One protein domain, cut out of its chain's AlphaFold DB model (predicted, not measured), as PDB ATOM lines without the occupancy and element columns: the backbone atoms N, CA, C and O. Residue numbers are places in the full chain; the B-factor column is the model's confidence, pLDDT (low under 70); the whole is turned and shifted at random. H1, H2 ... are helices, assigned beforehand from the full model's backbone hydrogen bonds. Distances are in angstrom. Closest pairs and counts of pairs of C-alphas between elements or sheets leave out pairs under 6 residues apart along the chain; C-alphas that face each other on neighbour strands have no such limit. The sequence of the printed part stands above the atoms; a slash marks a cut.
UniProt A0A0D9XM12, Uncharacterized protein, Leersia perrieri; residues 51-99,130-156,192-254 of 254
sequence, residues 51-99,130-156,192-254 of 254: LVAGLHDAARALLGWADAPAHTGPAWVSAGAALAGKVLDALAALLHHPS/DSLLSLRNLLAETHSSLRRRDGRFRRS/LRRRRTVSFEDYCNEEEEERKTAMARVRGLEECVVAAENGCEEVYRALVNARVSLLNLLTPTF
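What this domain is: This is residues 51 to 99, 130 to 156 and 192 to 254 of the 254 residues of an uncharacterized protein of Leersia perrieri (UniProt A0A0D9XM12). One very long straight helix, H4, runs nearly the length of a thin rod, with the helical hairpin H1 and H2 along one side of its later half and H3 on the other side near its middle. H2 packs on H4 and H1 packs on H2, and H4 sticks out past the rest with residues 192 to 203. The 139 printed residues hold four named helices, in the order H1, H2, H3, H4, and no named strand, an all helix class. The whole is extended, with a radius of gyration of the C-alphas of 24.4 A and spans of 92 by 28 by 14 A.

How they stand to each other: H1, residues 51 to 67, and H2, residues 74 to 96, form a helical hairpin. They touch at a shallow tilt of 25 degrees, opposite ways, the closest C-alphas being those of Leu 55 and Ala 90, 5.1 A apart. H2 touches H4, residues 192 to 250, at a shallow tilt of 3 degrees, the same way; their closest C-alphas, of Pro 74 and Cys 224, are 4.1 A apart. H3, residues 130 to 156, touches H4 at a shallow tilt of 17 degrees, opposite ways, with the C-alphas of Leu 139 and Val 218 closest at 6.6 A. H4 touches H3 with residues 211 to 229 alone. The helix packing is mostly aligned, the touching helices being at shallow tilts. H3 is apart from H1 and H2, and H1 is apart from H4. Every O i to N i+4 pair is within hydrogen-bond range in H1, H2 and H4, and 22 of 23 in H3.

Where its parts are: H1 begins at C-alpha 51 (237.569, 233.076, 264.737) and is 24.2 A long. H2 is 32.3 A and H3 39.8 A long. H4, 85.6 A long, runs from C-alpha 192 (164.333, 209.920, 251.208) to C-alpha 250 (246.182, 218.171, 274.887).

The domain as a whole: The C-alphas farthest apart, of Leu 192 and Phe 254, are 94.1 A apart. The cuts leave out residues 100 to 129, with 39.4 A between C-alphas 99 and 130, and 157 to 191, with 21.3 A between C-alphas 156 and 192. The link from H1 to H2 is short. Mean pLDDT of the printed part is 87.2; 18 residues are under 70, among them 150 to 156 and 252 to 254.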
ATOM      1  N   LEU A  51     238.071 234.408 264.365       86.75
ATOM      2  CA  LEU A  51     237.569 233.076 264.737       86.75
ATOM      3  C   LEU A  51     236.715 233.072 266.015       86.75
ATOM      4  O   LEU A  51     235.703 232.385 266.079       86.75
ATOM      5  N   VAL A  52     237.097 233.849 267.032       87.75
ATOM      6  CA  VAL A  52     236.340 233.969 268.290       87.75
ATOM      7  C   VAL A  52     235.046 234.747 268.060       87.75
ATOM      8  O   VAL A  52     234.004 234.362 268.585       87.75
ATOM      9  N   ALA A  53     235.095 235.807 267.245       88.81
ATOM     10  CA  ALA A  53     233.898 236.523 266.811       88.81
ATOM     11  C   ALA A  53     232.950 235.585 266.044       88.81
ATOM     12  O   ALA A  53     231.783 235.480 266.408       88.81
ATOM     13  N   GLY A  54     233.475 234.826 265.074       90.75
ATOM     14  CA  GLY A  54     232.701 233.866 264.287       90.75
ATOM     15  C   GLY A  54     232.056 232.759 265.125       90.75
ATOM     16  O   GLY A  54     230.874 232.474 264.947       90.75
ATOM     17  N   LEU A  55     232.784 232.180 266.088       92.69
ATOM     18  CA  LEU A  55     232.227 231.196 267.024       92.69
ATOM     19  C   LEU A  55     231.098 231.800 267.869       92.69
ATOM     20  O   LEU A  55     230.045 231.188 268.045       92.69
ATOM     21  N   HIS A  56     231.304 233.014 268.380       92.62
ATOM     22  CA  HIS A  56     230.305 233.698 269.192       92.62
ATOM     23  C   HIS A  56     229.046 234.059 268.385       92.62
ATOM     24  O   HIS A  56     227.932 233.903 268.889       92.62
ATOM     25  N   ASP A  57     229.203 234.485 267.131       94.06
ATOM     26  CA  ASP A  57     228.092 234.765 266.220       94.06
ATOM     27  C   ASP A  57     227.327 233.488 265.843       94.06
ATOM     28  O   ASP A  57     226.096 233.485 265.889       94.06
ATOM     29  N   ALA A  58     228.029 232.383 265.559       95.12
ATOM     30  CA  ALA A  58     227.410 231.081 265.298       95.12
ATOM     31  C   ALA A  58     226.610 230.578 266.511       95.12
ATOM     32  O   ALA A  58     225.470 230.139 266.362       95.12
ATOM     33  N   ALA A  59     227.165 230.711 267.720       95.88
ATOM     34  CA  ALA A  59     226.480 230.333 268.952       95.88
ATOM     35  C   ALA A  59     225.229 231.194 269.196       95.88
ATOM     36  O   ALA A  59     224.172 230.663 269.534       95.88
ATOM     37  N   ARG A  60     225.309 232.515 268.969       96.31
ATOM     38  CA  ARG A  60     224.140 233.407 269.060       96.31
ATOM     39  C   ARG A  60     223.070 233.072 268.025       96.31
ATOM     40  O   ARG A  60     221.891 233.126 268.356       96.31
ATOM     41  N   ALA A  61     223.460 232.711 266.803       97.06
ATOM     42  CA  ALA A  61     222.518 232.294 265.770       97.06
ATOM     43  C   ALA A  61     221.797 230.989 266.148       97.06
ATOM     44  O   ALA A  61     220.583 230.900 265.985       97.06
ATOM     45  N   LEU A  62     222.518 230.008 266.706       96.81
ATOM     46  CA  LEU A  62     221.926 228.759 267.190       96.81
ATOM     47  C   LEU A  62     220.964 228.990 268.364       96.81
ATOM     48  O   LEU A  62     219.868 228.438 268.367       96.81
ATOM     49  N   LEU A  63     221.337 229.833 269.333       96.25
ATOM     50  CA  LEU A  63     220.452 230.194 270.446       96.25
ATOM     51  C   LEU A  63     219.206 230.940 269.955       96.25
ATOM     52  O   LEU A  63     218.098 230.592 270.344       96.25
ATOM     53  N   GLY A  64     219.365 231.894 269.033       96.25
ATOM     54  CA  GLY A  64     218.234 232.600 268.427       96.25
ATOM     55  C   GLY A  64     217.295 231.674 267.649       96.25
ATOM     56  O   GLY A  64     216.084 231.875 267.671       96.25
ATOM     57  N   TRP A  65     217.830 230.636 267.001       95.69
ATOM     58  CA  TRP A  65     217.024 229.584 266.378       95.69
ATOM     59  C   TRP A  65     216.284 228.729 267.419       95.69
ATOM     60  O   TRP A  65     215.115 228.415 267.216       95.69
ATOM     61  N   ALA A  66     216.926 228.390 268.541       93.50
ATOM     62  CA  ALA A  66     216.321 227.593 269.609       93.50
ATOM     63  C   ALA A  66     215.232 228.350 270.396       93.50
ATOM     64  O   ALA A  66     214.279 227.732 270.867       93.50
ATOM     65  N   ASP A  67     215.365 229.673 270.524       94.50
ATOM     66  CA  ASP A  67     214.387 230.545 271.186       94.50
ATOM     67  C   ASP A  67     213.193 230.907 270.281       94.50
ATOM     68  O   ASP A  67     212.145 231.343 270.766       94.50
ATOM     69  N   ALA A  68     213.330 230.745 268.963       92.69
ATOM     70  CA  ALA A  68     212.255 230.988 268.010       92.69
ATOM     71  C   ALA A  68     211.139 229.929 268.137       92.69
ATOM     72  O   ALA A  68     211.404 228.780 268.502       92.69
ATOM     73  N   PRO A  69     209.873 230.272 267.818       89.31
ATOM     74  CA  PRO A  69     208.785 229.301 267.848       89.31
ATOM     75  C   PRO A  69     209.111 228.118 266.933       89.31
ATOM     76  O   PRO A  69     209.544 228.306 265.798       89.31
ATOM     77  N   ALA A  70     208.921 226.895 267.432       82.94
ATOM     78  CA  ALA A  70     209.227 225.697 266.665       82.94
ATOM     79  C   ALA A  70     208.337 225.622 265.416       82.94
ATOM     80  O   ALA A  70     207.110 225.688 265.511       82.94
ATOM     81  N   HIS A  71     208.964 225.447 264.254       83.38
ATOM     82  CA  HIS A  71     208.263 225.249 262.992       83.38
ATOM     83  C   HIS A  71     208.311 223.772 262.599       83.38
ATOM     84  O   HIS A  71     209.345 223.111 262.706       83.38
ATOM     85  N   THR A  72     207.193 223.251 262.108       77.75
ATOM     86  CA  THR A  72     207.116 221.914 261.517       77.75
ATOM     87  C   THR A  72     207.557 221.992 260.058       77.75
ATOM     88  O   THR A  72     206.823 222.496 259.210       77.75
ATOM     89  N   GLY A  73     208.764 221.514 259.753       91.06
ATOM     90  CA  GLY A  73     209.232 221.395 258.374       91.06
ATOM     91  C   GLY A  73     210.691 220.944 258.252       91.06
ATOM     92  O   GLY A  73     211.510 221.279 259.112       91.06
ATOM     93  N   PRO A  74     211.052 220.238 257.166       93.88
ATOM     94  CA  PRO A  74     212.400 219.697 256.982       93.88
ATOM     95  C   PRO A  74     213.469 220.793 256.899       93.88
ATOM     96  O   PRO A  74     214.569 220.616 257.410       93.88
ATOM     97  N   ALA A  75     213.132 221.955 256.328       94.56
ATOM     98  CA  ALA A  75     214.035 223.104 256.243       94.56
ATOM     99  C   ALA A  75     214.358 223.720 257.615       94.56
ATOM    100  O   ALA A  75     215.468 224.194 257.837       94.56
ATOM    101  N   TRP A  76     213.398 223.710 258.546       94.62
ATOM    102  CA  TRP A  76     213.624 224.201 259.907       94.62
ATOM    103  C   TRP A  76     214.591 223.289 260.662       94.62
ATOM    104  O   TRP A  76     215.525 223.764 261.307       94.62
ATOM    105  N   VAL A  77     214.387 221.975 260.528       94.50
ATOM    106  CA  VAL A  77     215.234 220.937 261.122       94.50
ATOM    107  C   VAL A  77     216.657 221.003 260.566       94.50
ATOM    108  O   VAL A  77     217.615 221.045 261.341       94.50
ATOM    109  N   SER A  78     216.810 221.076 259.241       95.19
ATOM    110  CA  SER A  78     218.133 221.157 258.611       95.19
ATOM    111  C   SER A  78     218.857 222.465 258.938       95.19
ATOM    112  O   SER A  78     220.066 222.449 259.151       95.19
ATOM    113  N   ALA A  79     218.139 223.588 259.063       95.94
ATOM    114  CA  ALA A  79     218.726 224.855 259.497       95.94
ATOM    115  C   ALA A  79     219.304 224.767 260.919       95.94
ATOM    116  O   ALA A  79     220.423 225.229 261.148       95.94
ATOM    117  N   GLY A  80     218.579 224.144 261.854       95.00
ATOM    118  CA  GLY A  80     219.061 223.916 263.218       95.00
ATOM    119  C   GLY A  80     220.320 223.049 263.255       95.00
ATOM    120  O   GLY A  80     221.316 223.426 263.875       95.00
ATOM    121  N   ALA A  81     220.316 221.931 262.523       95.19
ATOM    122  CA  ALA A  81     221.482 221.055 262.410       95.19
ATOM    123  C   ALA A  81     222.692 221.771 261.783       95.19
ATOM    124  O   ALA A  81     223.798 221.697 262.316       95.19
ATOM    125  N   ALA A  82     222.480 222.547 260.718       96.81
ATOM    126  CA  ALA A  82     223.535 223.327 260.079       96.81
ATOM    127  C   ALA A  82     224.122 224.398 261.015       96.81
ATOM    128  O   ALA A  82     225.326 224.653 260.988       96.81
ATOM    129  N   LEU A  83     223.300 225.040 261.853       97.38
ATOM    130  CA  LEU A  83     223.776 225.988 262.866       97.38
ATOM    131  C   LEU A  83     224.607 225.290 263.950       97.38
ATOM    132  O   LEU A  83     225.660 225.804 264.321       97.38
ATOM    133  N   ALA A  84     224.182 224.110 264.411       96.38
ATOM    134  CA  ALA A  84     224.954 223.307 265.357       96.38
ATOM    135  C   ALA A  84     226.311 222.879 264.769       96.38
ATOM    136  O   ALA A  84     227.344 223.059 265.417       96.38
ATOM    137  N   GLY A  85     226.328 222.411 263.516       96.81
ATOM    138  CA  GLY A  85     227.558 222.095 262.785       96.81
ATOM    139  C   GLY A  85     228.498 223.298 262.679       96.81
ATOM    140  O   GLY A  85     229.663 223.198 263.049       96.81
ATOM    141  N   LYS A  86     227.980 224.479 262.307       97.19
ATOM    142  CA  LYS A  86     228.771 225.723 262.228       97.19
ATOM    143  C   LYS A  86     229.442 226.105 263.546       97.19
ATOM    144  O   LYS A  86     230.560 226.616 263.523       97.19
ATOM    145  N   VAL A  87     228.780 225.891 264.685       97.44
ATOM    146  CA  VAL A  87     229.378 226.147 266.007       97.44
ATOM    147  C   VAL A  87     230.553 225.202 266.254       97.44
ATOM    148  O   VAL A  87     231.625 225.654 266.656       97.44
ATOM    149  N   LEU A  88     230.373 223.908 265.980       96.19
ATOM    150  CA  LEU A  88     231.414 222.893 266.154       96.19
ATOM    151  C   LEU A  88     232.593 223.106 265.195       96.19
ATOM    152  O   LEU A  88     233.743 223.006 265.614       96.19
ATOM    153  N   ASP A  89     232.333 223.490 263.947       95.50
ATOM    154  CA  ASP A  89     233.373 223.822 262.971       95.50
ATOM    155  C   ASP A  89     234.137 225.094 263.355       95.50
ATOM    156  O   ASP A  89     235.363 225.134 263.256       95.50
ATOM    157  N   ALA A  90     233.445 226.129 263.844       93.81
ATOM    158  CA  ALA A  90     234.092 227.341 264.343       93.81
ATOM    159  C   ALA A  90     234.955 227.052 265.583       93.81
ATOM    160  O   ALA A  90     236.048 227.610 265.721       93.81
ATOM    161  N   LEU A  91     234.503 226.145 266.457       92.94
ATOM    162  CA  LEU A  91     235.287 225.653 267.586       92.94
ATOM    163  C   LEU A  91     236.523 224.889 267.096       92.94
ATOM    164  O   LEU A  91     237.630 225.186 267.536       92.94
ATOM    165  N   ALA A  92     236.364 223.962 266.150       91.81
ATOM    166  CA  ALA A  92     237.475 223.219 265.566       91.81
ATOM    167  C   ALA A  92     238.492 224.156 264.893       91.81
ATOM    168  O   ALA A  92     239.693 224.017 265.102       91.81
ATOM    169  N   ALA A  93     238.042 225.159 264.135       91.25
ATOM    170  CA  ALA A  93     238.912 226.157 263.510       91.25
ATOM    171  C   ALA A  93     239.699 226.976 264.548       91.25
ATOM    172  O   ALA A  93     240.882 227.261 264.345       91.25
ATOM    173  N   LEU A  94     239.069 227.320 265.676       88.56
ATOM    174  CA  LEU A  94     239.738 227.979 266.796       88.56
ATOM    175  C   LEU A  94     240.789 227.065 267.447       88.56
ATOM    176  O   LEU A  94     241.882 227.530 267.759       88.56
ATOM    177  N   LEU A  95     240.474 225.779 267.620       86.06
ATOM    178  CA  LEU A  95     241.389 224.775 268.177       86.06
ATOM    179  C   LEU A  95     242.571 224.478 267.240       86.06
ATOM    180  O   LEU A  95     243.676 224.224 267.716       86.06
ATOM    181  N   HIS A  96     242.364 224.551 265.923       83.69
ATOM    182  CA  HIS A  96     243.403 224.336 264.917       83.69
ATOM    183  C   HIS A  96     244.393 225.493 264.783       83.69
ATOM    184  O   HIS A  96     245.500 225.249 264.313       83.69
ATOM    185  N   HIS A  97     244.036 226.727 265.159       72.50
ATOM    186  CA  HIS A  97     244.939 227.879 265.086       72.50
ATOM    187  C   HIS A  97     245.721 228.036 266.401       72.50
ATOM    188  O   HIS A  97     245.228 228.641 267.361       72.50
ATOM    189  N   PRO A  98     246.974 227.551 266.477       62.03
ATOM    190  CA  PRO A  98     247.775 227.662 267.676       62.03
ATOM    191  C   PRO A  98     248.314 229.093 267.720       62.03
ATOM    192  O   PRO A  98     249.338 229.420 267.128       62.03
ATOM    193  N   SER A  99     247.580 229.979 268.386       52.22
ATOM    194  CA  SER A  99     247.945 231.385 268.574       52.22
ATOM    195  C   SER A  99     249.202 231.488 269.459       52.22
ATOM    196  O   SER A  99     249.095 231.594 270.672       52.22
ATOM    197  N   ASP A 130     218.649 207.163 268.536       97.19
ATOM    198  CA  ASP A 130     217.689 206.151 268.991       97.19
ATOM    199  C   ASP A 130     216.247 206.681 268.949       97.19
ATOM    200  O   ASP A 130     215.327 205.993 268.491       97.19
ATOM    201  N   SER A 131     216.041 207.936 269.364       97.06
ATOM    202  CA  SER A 131     214.723 208.575 269.308       97.06
ATOM    203  C   SER A 131     214.219 208.777 267.871       97.06
ATOM    204  O   SER A 131     213.038 208.545 267.604       97.06
ATOM    205  N   LEU A 132     215.104 209.123 266.927       95.75
ATOM    206  CA  LEU A 132     214.769 209.243 265.504       95.75
ATOM    207  C   LEU A 132     214.388 207.890 264.901       95.75
ATOM    208  O   LEU A 132     213.384 207.800 264.195       95.75
ATOM    209  N   LEU A 133     215.126 206.825 265.227       96.56
ATOM    210  CA  LEU A 133     214.800 205.467 264.786       96.56
ATOM    211  C   LEU A 133     213.443 205.005 265.332       96.56
ATOM    212  O   LEU A 133     212.632 204.442 264.592       96.56
ATOM    213  N   SER A 134     213.162 205.278 266.610       97.69
ATOM    214  CA  SER A 134     211.857 204.998 267.220       97.69
ATOM    215  C   SER A 134     210.727 205.757 266.514       97.69
ATOM    216  O   SER A 134     209.720 205.154 266.130       97.69
ATOM    217  N   LEU A 135     210.920 207.055 266.258       96.00
ATOM    218  CA  LEU A 135     209.955 207.888 265.546       96.00
ATOM    219  C   LEU A 135     209.714 207.385 264.120       96.00
ATOM    220  O   LEU A 135     208.565 207.286 263.695       96.00
ATOM    221  N   ARG A 136     210.767 207.008 263.389       96.75
ATOM    222  CA  ARG A 136     210.652 206.441 262.040       96.75
ATOM    223  C   ARG A 136     209.800 205.170 262.037       96.75
ATOM    224  O   ARG A 136     208.945 205.009 261.167       96.75
ATOM    225  N   ASN A 137     210.011 204.277 263.001       96.88
ATOM    226  CA  ASN A 137     209.228 203.046 263.116       96.88
ATOM    227  C   ASN A 137     207.748 203.346 263.390       96.88
ATOM    228  O   ASN A 137     206.878 202.766 262.739       96.88
ATOM    229  N   LEU A 138     207.464 204.306 264.276       96.81
ATOM    230  CA  LEU A 138     206.101 204.765 264.547       96.81
ATOM    231  C   LEU A 138     205.450 205.386 263.298       96.81
ATOM    232  O   LEU A 138     204.294 205.100 262.986       96.81
ATOM    233  N   LEU A 139     206.185 206.204 262.539       96.00
ATOM    234  CA  LEU A 139     205.693 206.772 261.281       96.00
ATOM    235  C   LEU A 139     205.398 205.680 260.246       96.00
ATOM    236  O   LEU A 139     204.330 205.691 259.640       96.00
ATOM    237  N   ALA A 140     206.263 204.675 260.107       94.62
ATOM    238  CA  ALA A 140     206.022 203.549 259.206       94.62
ATOM    239  C   ALA A 140     204.779 202.732 259.606       94.62
ATOM    240  O   ALA A 140     203.971 202.355 258.748       94.62
ATOM    241  N   GLU A 141     204.581 202.488 260.904       95.44
ATOM    242  CA  GLU A 141     203.390 201.809 261.417       95.44
ATOM    243  C   GLU A 141     202.124 202.619 261.116       95.44
ATOM    244  O   GLU A 141     201.183 202.091 260.512       95.44
ATOM    245  N   THR A 142     202.124 203.915 261.444       94.69
ATOM    246  CA  THR A 142     200.986 204.809 261.185       94.69
ATOM    247  C   THR A 142     200.676 204.911 259.691       94.69
ATOM    248  O   THR A 142     199.520 204.728 259.304       94.69
ATOM    249  N   HIS A 143     201.683 205.070 258.830       92.50
ATOM    250  CA  HIS A 143     201.534 205.074 257.373       92.50
ATOM    251  C   HIS A 143     200.918 203.755 256.870       92.50
ATOM    252  O   HIS A 143     199.964 203.761 256.085       92.50
ATOM    253  N   SER A 144     201.385 202.605 257.366       92.31
ATOM    254  CA  SER A 144     200.820 201.302 256.996       92.31
ATOM    255  C   SER A 144     199.371 201.124 257.474       92.31
ATOM    256  O   SER A 144     198.546 200.555 256.751       92.31
ATOM    257  N   SER A 145     199.033 201.640 258.661       90.19
ATOM    258  CA  SER A 145     197.683 201.580 259.227       90.19
ATOM    259  C   SER A 145     196.698 202.429 258.422       90.19
ATOM    260  O   SER A 145     195.602 201.960 258.101       90.19
ATOM    261  N   LEU A 146     197.133 203.625 258.001       88.12
ATOM    262  CA  LEU A 146     196.368 204.512 257.137       88.12
ATOM    263  C   LEU A 146     196.094 203.816 255.807       88.12
ATOM    264  O   LEU A 146     194.924 203.686 255.468       88.12
ATOM    265  N   ARG A 147     197.122 203.239 255.159       85.00
ATOM    266  CA  ARG A 147     197.001 202.472 253.900       85.00
ATOM    267  C   ARG A 147     196.024 201.295 253.976       85.00
ATOM    268  O   ARG A 147     195.293 201.013 253.027       85.00
ATOM    269  N   ARG A 148     196.004 200.563 255.097       86.19
ATOM    270  CA  ARG A 148     195.062 199.444 255.304       86.19
ATOM    271  C   ARG A 148     193.618 199.931 255.444       86.19
ATOM    272  O   ARG A 148     192.703 199.185 255.090       86.19
ATOM    273  N   ARG A 149     193.403 201.150 255.950       72.31
ATOM    274  CA  ARG A 149     192.076 201.780 256.020       72.31
ATOM    275  C   ARG A 149     191.567 202.159 254.620       72.31
ATOM    276  O   ARG A 149     190.388 201.924 254.369       72.31
ATOM    277  N   ASP A 150     192.429 202.579 253.678       66.81
ATOM    278  CA  ASP A 150     192.048 202.815 252.262       66.81
ATOM    279  C   ASP A 150     191.402 201.579 251.640       66.81
ATOM    280  O   ASP A 150     190.372 201.663 250.975       66.81
ATOM    281  N   GLY A 151     192.037 200.419 251.838       62.56
ATOM    282  CA  GLY A 151     191.622 199.171 251.206       62.56
ATOM    283  C   GLY A 151     190.273 198.668 251.719       62.56
ATOM    284  O   GLY A 151     189.510 198.079 250.955       62.56
ATOM    285  N   ARG A 152     189.951 198.919 252.997       60.03
ATOM    286  CA  ARG A 152     188.638 198.574 253.571       60.03
ATOM    287  C   ARG A 152     187.545 199.525 253.096       60.03
ATOM    288  O   ARG A 152     186.459 199.060 252.772       60.03
ATOM    289  N   PHE A 153     187.845 200.818 252.998       55.53
ATOM    290  CA  PHE A 153     186.890 201.825 252.538       55.53
ATOM    291  C   PHE A 153     186.517 201.637 251.062       55.53
ATOM    292  O   PHE A 153     185.338 201.512 250.736       55.53
ATOM    293  N   ARG A 154     187.511 201.467 250.174       58.06
ATOM    294  CA  ARG A 154     187.265 201.179 248.747       58.06
ATOM    295  C   ARG A 154     186.411 199.931 248.530       58.06
ATOM    296  O   ARG A 154     185.649 199.868 247.577       58.06
ATOM    297  N   ARG A 155     186.523 198.937 249.415       57.75
ATOM    298  CA  ARG A 155     185.735 197.701 249.353       57.75
ATOM    299  C   ARG A 155     184.309 197.865 249.897       57.75
ATOM    300  O   ARG A 155     183.442 197.097 249.504       57.75
ATOM    301  N   SER A 156     184.062 198.855 250.758       55.69
ATOM    302  CA  SER A 156     182.736 199.156 251.318       55.69
ATOM    303  C   SER A 156     181.890 200.076 250.426       55.69
ATOM    304  O   SER A 156     180.668 200.021 250.510       55.69
ATOM    305  N   LEU A 192     163.673 210.337 249.970       74.25
ATOM    306  CA  LEU A 192     164.333 209.920 251.208       74.25
ATOM    307  C   LEU A 192     165.545 209.035 250.920       74.25
ATOM    308  O   LEU A 192     166.578 209.192 251.571       74.25
ATOM    309  N   ARG A 193     165.460 208.151 249.921       74.00
ATOM    310  CA  ARG A 193     166.581 207.323 249.469       74.00
ATOM    311  C   ARG A 193     167.687 208.182 248.865       74.00
ATOM    312  O   ARG A 193     168.824 208.055 249.297       74.00
ATOM    313  N   ARG A 194     167.349 209.122 247.978       71.00
ATOM    314  CA  ARG A 194     168.293 210.093 247.403       71.00
ATOM    315  C   ARG A 194     168.903 211.011 248.465       71.00
ATOM    316  O   ARG A 194     170.094 211.285 248.435       71.00
ATOM    317  N   ARG A 195     168.121 211.471 249.444       68.62
ATOM    318  CA  ARG A 195     168.628 212.285 250.562       68.62
ATOM    319  C   ARG A 195     169.562 211.481 251.467       68.62
ATOM    320  O   ARG A 195     170.554 212.025 251.937       68.62
ATOM    321  N   ARG A 196     169.275 210.193 251.692       71.12
ATOM    322  CA  ARG A 196     170.165 209.276 252.421       71.12
ATOM    323  C   ARG A 196     171.454 208.988 251.651       71.12
ATOM    324  O   ARG A 196     172.496 208.950 252.291       71.12
ATOM    325  N   THR A 197     171.411 208.810 250.327       68.56
ATOM    326  CA  THR A 197     172.627 208.587 249.522       68.56
ATOM    327  C   THR A 197     173.502 209.831 249.480       68.56
ATOM    328  O   THR A 197     174.680 209.719 249.778       68.56
ATOM    329  N   VAL A 198     172.915 211.012 249.241       67.94
ATOM    330  CA  VAL A 198     173.648 212.290 249.253       67.94
ATOM    331  C   VAL A 198     174.262 212.545 250.630       67.94
ATOM    332  O   VAL A 198     175.445 212.835 250.731       67.94
ATOM    333  N   SER A 199     173.497 212.336 251.709       63.56
ATOM    334  CA  SER A 199     174.030 212.463 253.069       63.56
ATOM    335  C   SER A 199     175.183 211.489 253.328       63.56
ATOM    336  O   SER A 199     176.157 211.873 253.960       63.56
ATOM    337  N   PHE A 200     175.091 210.244 252.857       64.38
ATOM    338  CA  PHE A 200     176.143 209.242 253.026       64.38
ATOM    339  C   PHE A 200     177.407 209.565 252.213       64.38
ATOM    340  O   PHE A 200     178.514 209.408 252.726       64.38
ATOM    341  N   GLU A 201     177.248 210.040 250.977       70.00
ATOM    342  CA  GLU A 201     178.343 210.491 250.110       70.00
ATOM    343  C   GLU A 201     179.070 211.698 250.711       70.00
ATOM    344  O   GLU A 201     180.297 211.682 250.778       70.00
ATOM    345  N   ASP A 202     178.341 212.687 251.237       72.75
ATOM    346  CA  ASP A 202     178.926 213.856 251.907       72.75
ATOM    347  C   ASP A 202     179.772 213.457 253.132       72.75
ATOM    348  O   ASP A 202     180.911 213.907 253.264       72.75
ATOM    349  N   TYR A 203     179.283 212.537 253.978       68.19
ATOM    350  CA  TYR A 203     180.053 212.007 255.118       68.19
ATOM    351  C   TYR A 203     181.304 211.225 254.688       68.19
ATOM    352  O   TYR A 203     182.360 211.326 255.311       68.19
ATOM    353  N   CYS A 204     181.198 210.437 253.618       73.75
ATOM    354  CA  CYS A 204     182.316 209.674 253.065       73.75
ATOM    355  C   CYS A 204     183.405 210.579 252.472       73.75
ATOM    356  O   CYS A 204     184.592 210.281 252.612       73.75
ATOM    357  N   ASN A 205     183.013 211.693 251.851       77.19
ATOM    358  CA  ASN A 205     183.940 212.683 251.312       77.19
ATOM    359  C   ASN A 205     184.697 213.412 252.431       77.19
ATOM    360  O   ASN A 205     185.909 213.585 252.330       77.19
ATOM    361  N   GLU A 206     184.016 213.788 253.518       79.75
ATOM    362  CA  GLU A 206     184.647 214.438 254.676       79.75
ATOM    363  C   GLU A 206     185.692 213.525 255.344       79.75
ATOM    364  O   GLU A 206     186.838 213.936 255.540       79.75
ATOM    365  N   GLU A 207     185.357 212.252 255.590       80.19
ATOM    366  CA  GLU A 207     186.305 211.273 256.145       80.19
ATOM    367  C   GLU A 207     187.496 211.022 255.198       80.19
ATOM    368  O   GLU A 207     188.637 210.850 255.642       80.19
ATOM    369  N   GLU A 208     187.265 210.999 253.882       84.25
ATOM    370  CA  GLU A 208     188.336 210.842 252.900       84.25
ATOM    371  C   GLU A 208     189.295 212.042 252.895       84.25
ATOM    372  O   GLU A 208     190.515 211.845 252.858       84.25
ATOM    373  N   GLU A 209     188.771 213.266 252.969       87.00
ATOM    374  CA  GLU A 209     189.582 214.481 253.048       87.00
ATOM    375  C   GLU A 209     190.387 214.536 254.349       87.00
ATOM    376  O   GLU A 209     191.609 214.711 254.304       87.00
ATOM    377  N   GLU A 210     189.776 214.258 255.505       87.69
ATOM    378  CA  GLU A 210     190.500 214.138 256.778       87.69
ATOM    379  C   GLU A 210     191.666 213.147 256.675       87.69
ATOM    380  O   GLU A 210     192.784 213.394 257.134       87.69
ATOM    381  N   ARG A 211     191.446 212.026 255.996       85.56
ATOM    382  CA  ARG A 211     192.455 210.988 255.824       85.56
ATOM    383  C   ARG A 211     193.572 211.397 254.864       85.56
ATOM    384  O   ARG A 211     194.737 211.103 255.143       85.56
ATOM    385  N   LYS A 212     193.253 212.101 253.771       88.81
ATOM    386  CA  LYS A 212     194.250 212.715 252.875       88.81
ATOM    387  C   LYS A 212     195.107 213.721 253.637       88.81
ATOM    388  O   LYS A 212     196.333 213.682 253.512       88.81
ATOM    389  N   THR A 213     194.501 214.558 254.484       93.69
ATOM    390  CA  THR A 213     195.268 215.487 255.328       93.69
ATOM    391  C   THR A 213     196.154 214.745 256.330       93.69
ATOM    392  O   THR A 213     197.320 215.105 256.499       93.69
ATOM    393  N   ALA A 214     195.671 213.657 256.941       92.81
ATOM    394  CA  ALA A 214     196.468 212.830 257.843       92.81
ATOM    395  C   ALA A 214     197.671 212.190 257.130       92.81
ATOM    396  O   ALA A 214     198.787 212.239 257.645       92.81
ATOM    397  N   MET A 215     197.477 211.656 255.921       91.75
ATOM    398  CA  MET A 215     198.564 211.120 255.095       91.75
ATOM    399  C   MET A 215     199.590 212.193 254.715       91.75
ATOM    400  O   MET A 215     200.791 211.951 254.817       91.75
ATOM    401  N   ALA A 216     199.133 213.388 254.328       93.12
ATOM    402  CA  ALA A 216     200.018 214.508 254.017       93.12
ATOM    403  C   ALA A 216     200.868 214.916 255.234       93.12
ATOM    404  O   ALA A 216     202.065 215.166 255.099       93.12
ATOM    405  N   ARG A 217     200.279 214.911 256.436       93.25
ATOM    406  CA  ARG A 217     200.996 215.188 257.689       93.25
ATOM    407  C   ARG A 217     202.040 214.120 258.014       93.25
ATOM    408  O   ARG A 217     203.152 214.481 258.385       93.25
ATOM    409  N   VAL A 218     201.711 212.833 257.862       94.38
ATOM    410  CA  VAL A 218     202.670 211.730 258.081       94.38
ATOM    411  C   VAL A 218     203.851 211.851 257.122       94.38
ATOM    412  O   VAL A 218     204.992 211.805 257.570       94.38
ATOM    413  N   ARG A 219     203.595 212.118 255.838       93.69
ATOM    414  CA  ARG A 219     204.654 212.342 254.848       93.69
ATOM    415  C   ARG A 219     205.534 213.547 255.195       93.69
ATOM    416  O   ARG A 219     206.754 213.456 255.120       93.69
ATOM    417  N   GLY A 220     204.935 214.660 255.619       94.69
ATOM    418  CA  GLY A 220     205.698 215.831 256.059       94.69
ATOM    419  C   GLY A 220     206.607 215.528 257.259       94.69
ATOM    420  O   GLY A 220     207.728 216.027 257.327       94.69
ATOM    421  N   LEU A 221     206.161 214.673 258.187       95.12
ATOM    422  CA  LEU A 221     206.990 214.206 259.303       95.12
ATOM    423  C   LEU A 221     208.106 213.262 258.844       95.12
ATOM    424  O   LEU A 221     209.226 213.402 259.327       95.12
ATOM    425  N   GLU A 222     207.840 212.350 257.906       95.69
ATOM    426  CA  GLU A 222     208.871 211.490 257.303       95.69
ATOM    427  C   GLU A 222     209.986 212.337 256.663       95.69
ATOM    428  O   GLU A 222     211.166 212.090 256.903       95.69
ATOM    429  N   GLU A 223     209.630 213.398 255.933       96.19
ATOM    430  CA  GLU A 223     210.595 214.344 255.352       96.19
ATOM    431  C   GLU A 223     211.405 215.086 256.434       96.19
ATOM    432  O   GLU A 223     212.616 215.274 256.287       96.19
ATOM    433  N   CYS A 224     210.776 215.466 257.553       95.94
ATOM    434  CA  CYS A 224     211.478 216.063 258.696       95.94
ATOM    435  C   CYS A 224     212.461 215.086 259.355       95.94
ATOM    436  O   CYS A 224     213.551 215.503 259.745       95.94
ATOM    437  N   VAL A 225     212.097 213.805 259.477       96.25
ATOM    438  CA  VAL A 225     212.978 212.761 260.027       96.25
ATOM    439  C   VAL A 225     214.197 212.572 259.133       96.25
ATOM    440  O   VAL A 225     215.310 212.580 259.645       96.25
ATOM    441  N   VAL A 226     214.020 212.512 257.811       96.31
ATOM    442  CA  VAL A 226     215.146 212.430 256.863       96.31
ATOM    443  C   VAL A 226     216.068 213.647 256.989       96.31
ATOM    444  O   VAL A 226     217.291 213.509 257.008       96.31
ATOM    445  N   ALA A 227     215.505 214.853 257.116       96.44
ATOM    446  CA  ALA A 227     216.299 216.059 257.340       96.44
ATOM    447  C   ALA A 227     217.080 216.007 258.667       96.44
ATOM    448  O   ALA A 227     218.242 216.417 258.705       96.44
ATOM    449  N   ALA A 228     216.470 215.478 259.733       95.94
ATOM    450  CA  ALA A 228     217.130 215.281 261.021       95.94
ATOM    451  C   ALA A 228     218.263 214.250 260.926       95.94
ATOM    452  O   ALA A 228     219.352 214.511 261.423       95.94
ATOM    453  N   GLU A 229     218.033 213.113 260.264       96.31
ATOM    454  CA  GLU A 229     219.031 212.056 260.072       96.31
ATOM    455  C   GLU A 229     220.260 212.575 259.322       96.31
ATOM    456  O   GLU A 229     221.381 212.366 259.783       96.31
ATOM    457  N   ASN A 230     220.061 213.312 258.227       95.75
ATOM    458  CA  ASN A 230     221.161 213.921 257.477       95.75
ATOM    459  C   ASN A 230     221.920 214.949 258.329       95.75
ATOM    460  O   ASN A 230     223.147 214.906 258.412       95.75
ATOM    461  N   GLY A 231     221.192 215.832 259.019       95.06
ATOM    462  CA  GLY A 231     221.791 216.828 259.902       95.06
ATOM    463  C   GLY A 231     222.564 216.209 261.073       95.06
ATOM    464  O   GLY A 231     223.612 216.718 261.464       95.06
ATOM    465  N   CYS A 232     222.099 215.078 261.612       94.62
ATOM    466  CA  CYS A 232     222.804 214.325 262.647       94.62
ATOM    467  C   CYS A 232     224.185 213.859 262.203       94.62
ATOM    468  O   CYS A 232     225.106 213.895 263.018       94.62
ATOM    469  N   GLU A 233     224.323 213.372 260.970       95.25
ATOM    470  CA  GLU A 233     225.613 212.908 260.447       95.25
ATOM    471  C   GLU A 233     226.599 214.069 260.331       95.25
ATOM    472  O   GLU A 233     227.759 213.957 260.733       95.25
ATOM    473  N   GLU A 234     226.127 215.210 259.821       94.94
ATOM    474  CA  GLU A 234     226.932 216.424 259.678       94.94
ATOM    475  C   GLU A 234     227.409 216.937 261.040       94.94
ATOM    476  O   GLU A 234     228.605 217.169 261.236       94.94
ATOM    477  N   VAL A 235     226.496 217.039 262.012       96.94
ATOM    478  CA  VAL A 235     226.812 217.473 263.379       96.94
ATOM    479  C   VAL A 235     227.773 216.500 264.056       96.94
ATOM    480  O   VAL A 235     228.734 216.941 264.685       96.94
ATOM    481  N   TYR A 236     227.570 215.188 263.911       97.38
ATOM    482  CA  TYR A 236     228.466 214.190 264.499       97.38
ATOM    483  C   TYR A 236     229.871 214.263 263.905       97.38
ATOM    484  O   TYR A 236     230.863 214.219 264.631       97.38
ATOM    485  N   ARG A 237     229.977 214.443 262.587       97.19
ATOM    486  CA  ARG A 237     231.267 214.628 261.922       97.19
ATOM    487  C   ARG A 237     231.990 215.876 262.434       97.19
ATOM    488  O   ARG A 237     233.183 215.795 262.730       97.19
ATOM    489  N   ALA A 238     231.285 217.000 262.566       97.12
ATOM    490  CA  ALA A 238     231.844 218.236 263.115       97.12
ATOM    491  C   ALA A 238     232.254 218.075 264.594       97.12
ATOM    492  O   ALA A 238     233.316 218.544 265.002       97.12
ATOM    493  N   LEU A 239     231.461 217.339 265.381       97.44
ATOM    494  CA  LEU A 239     231.744 217.016 266.782       97.44
ATOM    495  C   LEU A 239     233.028 216.196 266.926       97.44
ATOM    496  O   LEU A 239     233.910 216.549 267.713       97.44
ATOM    497  N   VAL A 240     233.156 215.120 266.148       96.56
ATOM    498  CA  VAL A 240     234.357 214.277 266.139       96.56
ATOM    499  C   VAL A 240     235.573 215.097 265.721       96.56
ATOM    500  O   VAL A 240     236.610 215.000 266.374       96.56
ATOM    501  N   ASN A 241     235.443 215.943 264.695       95.62
ATOM    502  CA  ASN A 241     236.516 216.837 264.263       95.62
ATOM    503  C   ASN A 241     236.969 217.761 265.405       95.62
ATOM    504  O   ASN A 241     238.139 217.737 265.773       95.62
ATOM    505  N   ALA A 242     236.043 218.487 266.041       94.31
ATOM    506  CA  ALA A 242     236.352 219.371 267.165       94.31
ATOM    507  C   ALA A 242     237.019 218.628 268.338       94.31
ATOM    508  O   ALA A 242     237.997 219.117 268.910       94.31
ATOM    509  N   ARG A 243     236.538 217.421 268.669       94.75
ATOM    510  CA  ARG A 243     237.126 216.581 269.722       94.75
ATOM    511  C   ARG A 243     238.543 216.138 269.371       94.75
ATOM    512  O   ARG A 243     239.423 216.218 270.222       94.75
ATOM    513  N   VAL A 244     238.784 215.693 268.139       92.62
ATOM    514  CA  VAL A 244     240.125 215.311 267.673       92.62
ATOM    515  C   VAL A 244     241.067 216.516 267.703       92.62
ATOM    516  O   VAL A 244     242.181 216.390 268.206       92.62
ATOM    517  N   SER A 245     240.623 217.696 267.257       90.06
ATOM    518  CA  SER A 245     241.409 218.934 267.345       90.06
ATOM    519  C   SER A 245     241.796 219.267 268.788       90.06
ATOM    520  O   SER A 245     242.942 219.635 269.049       90.06
ATOM    521  N   LEU A 246     240.864 219.114 269.735       89.31
ATOM    522  CA  LEU A 246     241.121 219.344 271.157       89.31
ATOM    523  C   LEU A 246     242.105 218.317 271.729       89.31
ATOM    524  O   LEU A 246     243.055 218.698 272.409       89.31
ATOM    525  N   LEU A 247     241.914 217.030 271.425       88.88
ATOM    526  CA  LEU A 247     242.816 215.967 271.871       88.88
ATOM    527  C   LEU A 247     244.232 216.188 271.340       88.88
ATOM    528  O   LEU A 247     245.171 216.166 272.125       88.88
ATOM    529  N   ASN A 248     244.394 216.518 270.059       86.69
ATOM    530  CA  ASN A 248     245.704 216.821 269.473       86.69
ATOM    531  C   ASN A 248     246.407 218.002 270.167       86.69
ATOM    532  O   ASN A 248     247.636 218.048 270.230       86.69
ATOM    533  N   LEU A 249     245.646 218.954 270.719       82.75
ATOM    534  CA  LEU A 249     246.188 220.063 271.505       82.75
ATOM    535  C   LEU A 249     246.642 219.624 272.911       82.75
ATOM    536  O   LEU A 249     247.657 220.129 273.411       82.75
ATOM    537  N   LEU A 250     245.908 218.699 273.542       79.81
ATOM    538  CA  LEU A 250     246.182 218.171 274.887       79.81
ATOM    539  C   LEU A 250     247.273 217.088 274.899       79.81
ATOM    540  O   LEU A 250     248.080 217.048 275.828       79.81
ATOM    541  N   THR A 251     247.354 216.265 273.855       75.12
ATOM    542  CA  THR A 251     248.387 215.244 273.642       75.12
ATOM    543  C   THR A 251     249.261 215.631 272.453       75.12
ATOM    544  O   THR A 251     249.072 215.091 271.360       75.12
ATOM    545  N   PRO A 252     250.221 216.562 272.617       63.91
ATOM    546  CA  PRO A 252     251.211 216.788 271.578       63.91
ATOM    547  C   PRO A 252     251.978 215.494 271.338       63.91
ATOM    548  O   PRO A 252     252.709 215.019 272.207       63.91
ATOM    549  N   THR A 253     251.798 214.917 270.159       56.47
ATOM    550  CA  THR A 253     252.675 213.867 269.660       56.47
ATOM    551  C   THR A 253     254.066 214.483 269.502       56.47
ATOM    552  O   THR A 253     254.248 215.367 268.661       56.47
ATOM    553  N   PHE A 254     254.992 214.092 270.380       48.91
ATOM    554  CA  PHE A 254     256.426 214.367 270.259       48.91
ATOM    555  C   PHE A 254     257.061 213.445 269.220       48.91
ATOM    556  O   PHE A 254     256.605 212.282 269.122       48.91
TER     557      PHE A 254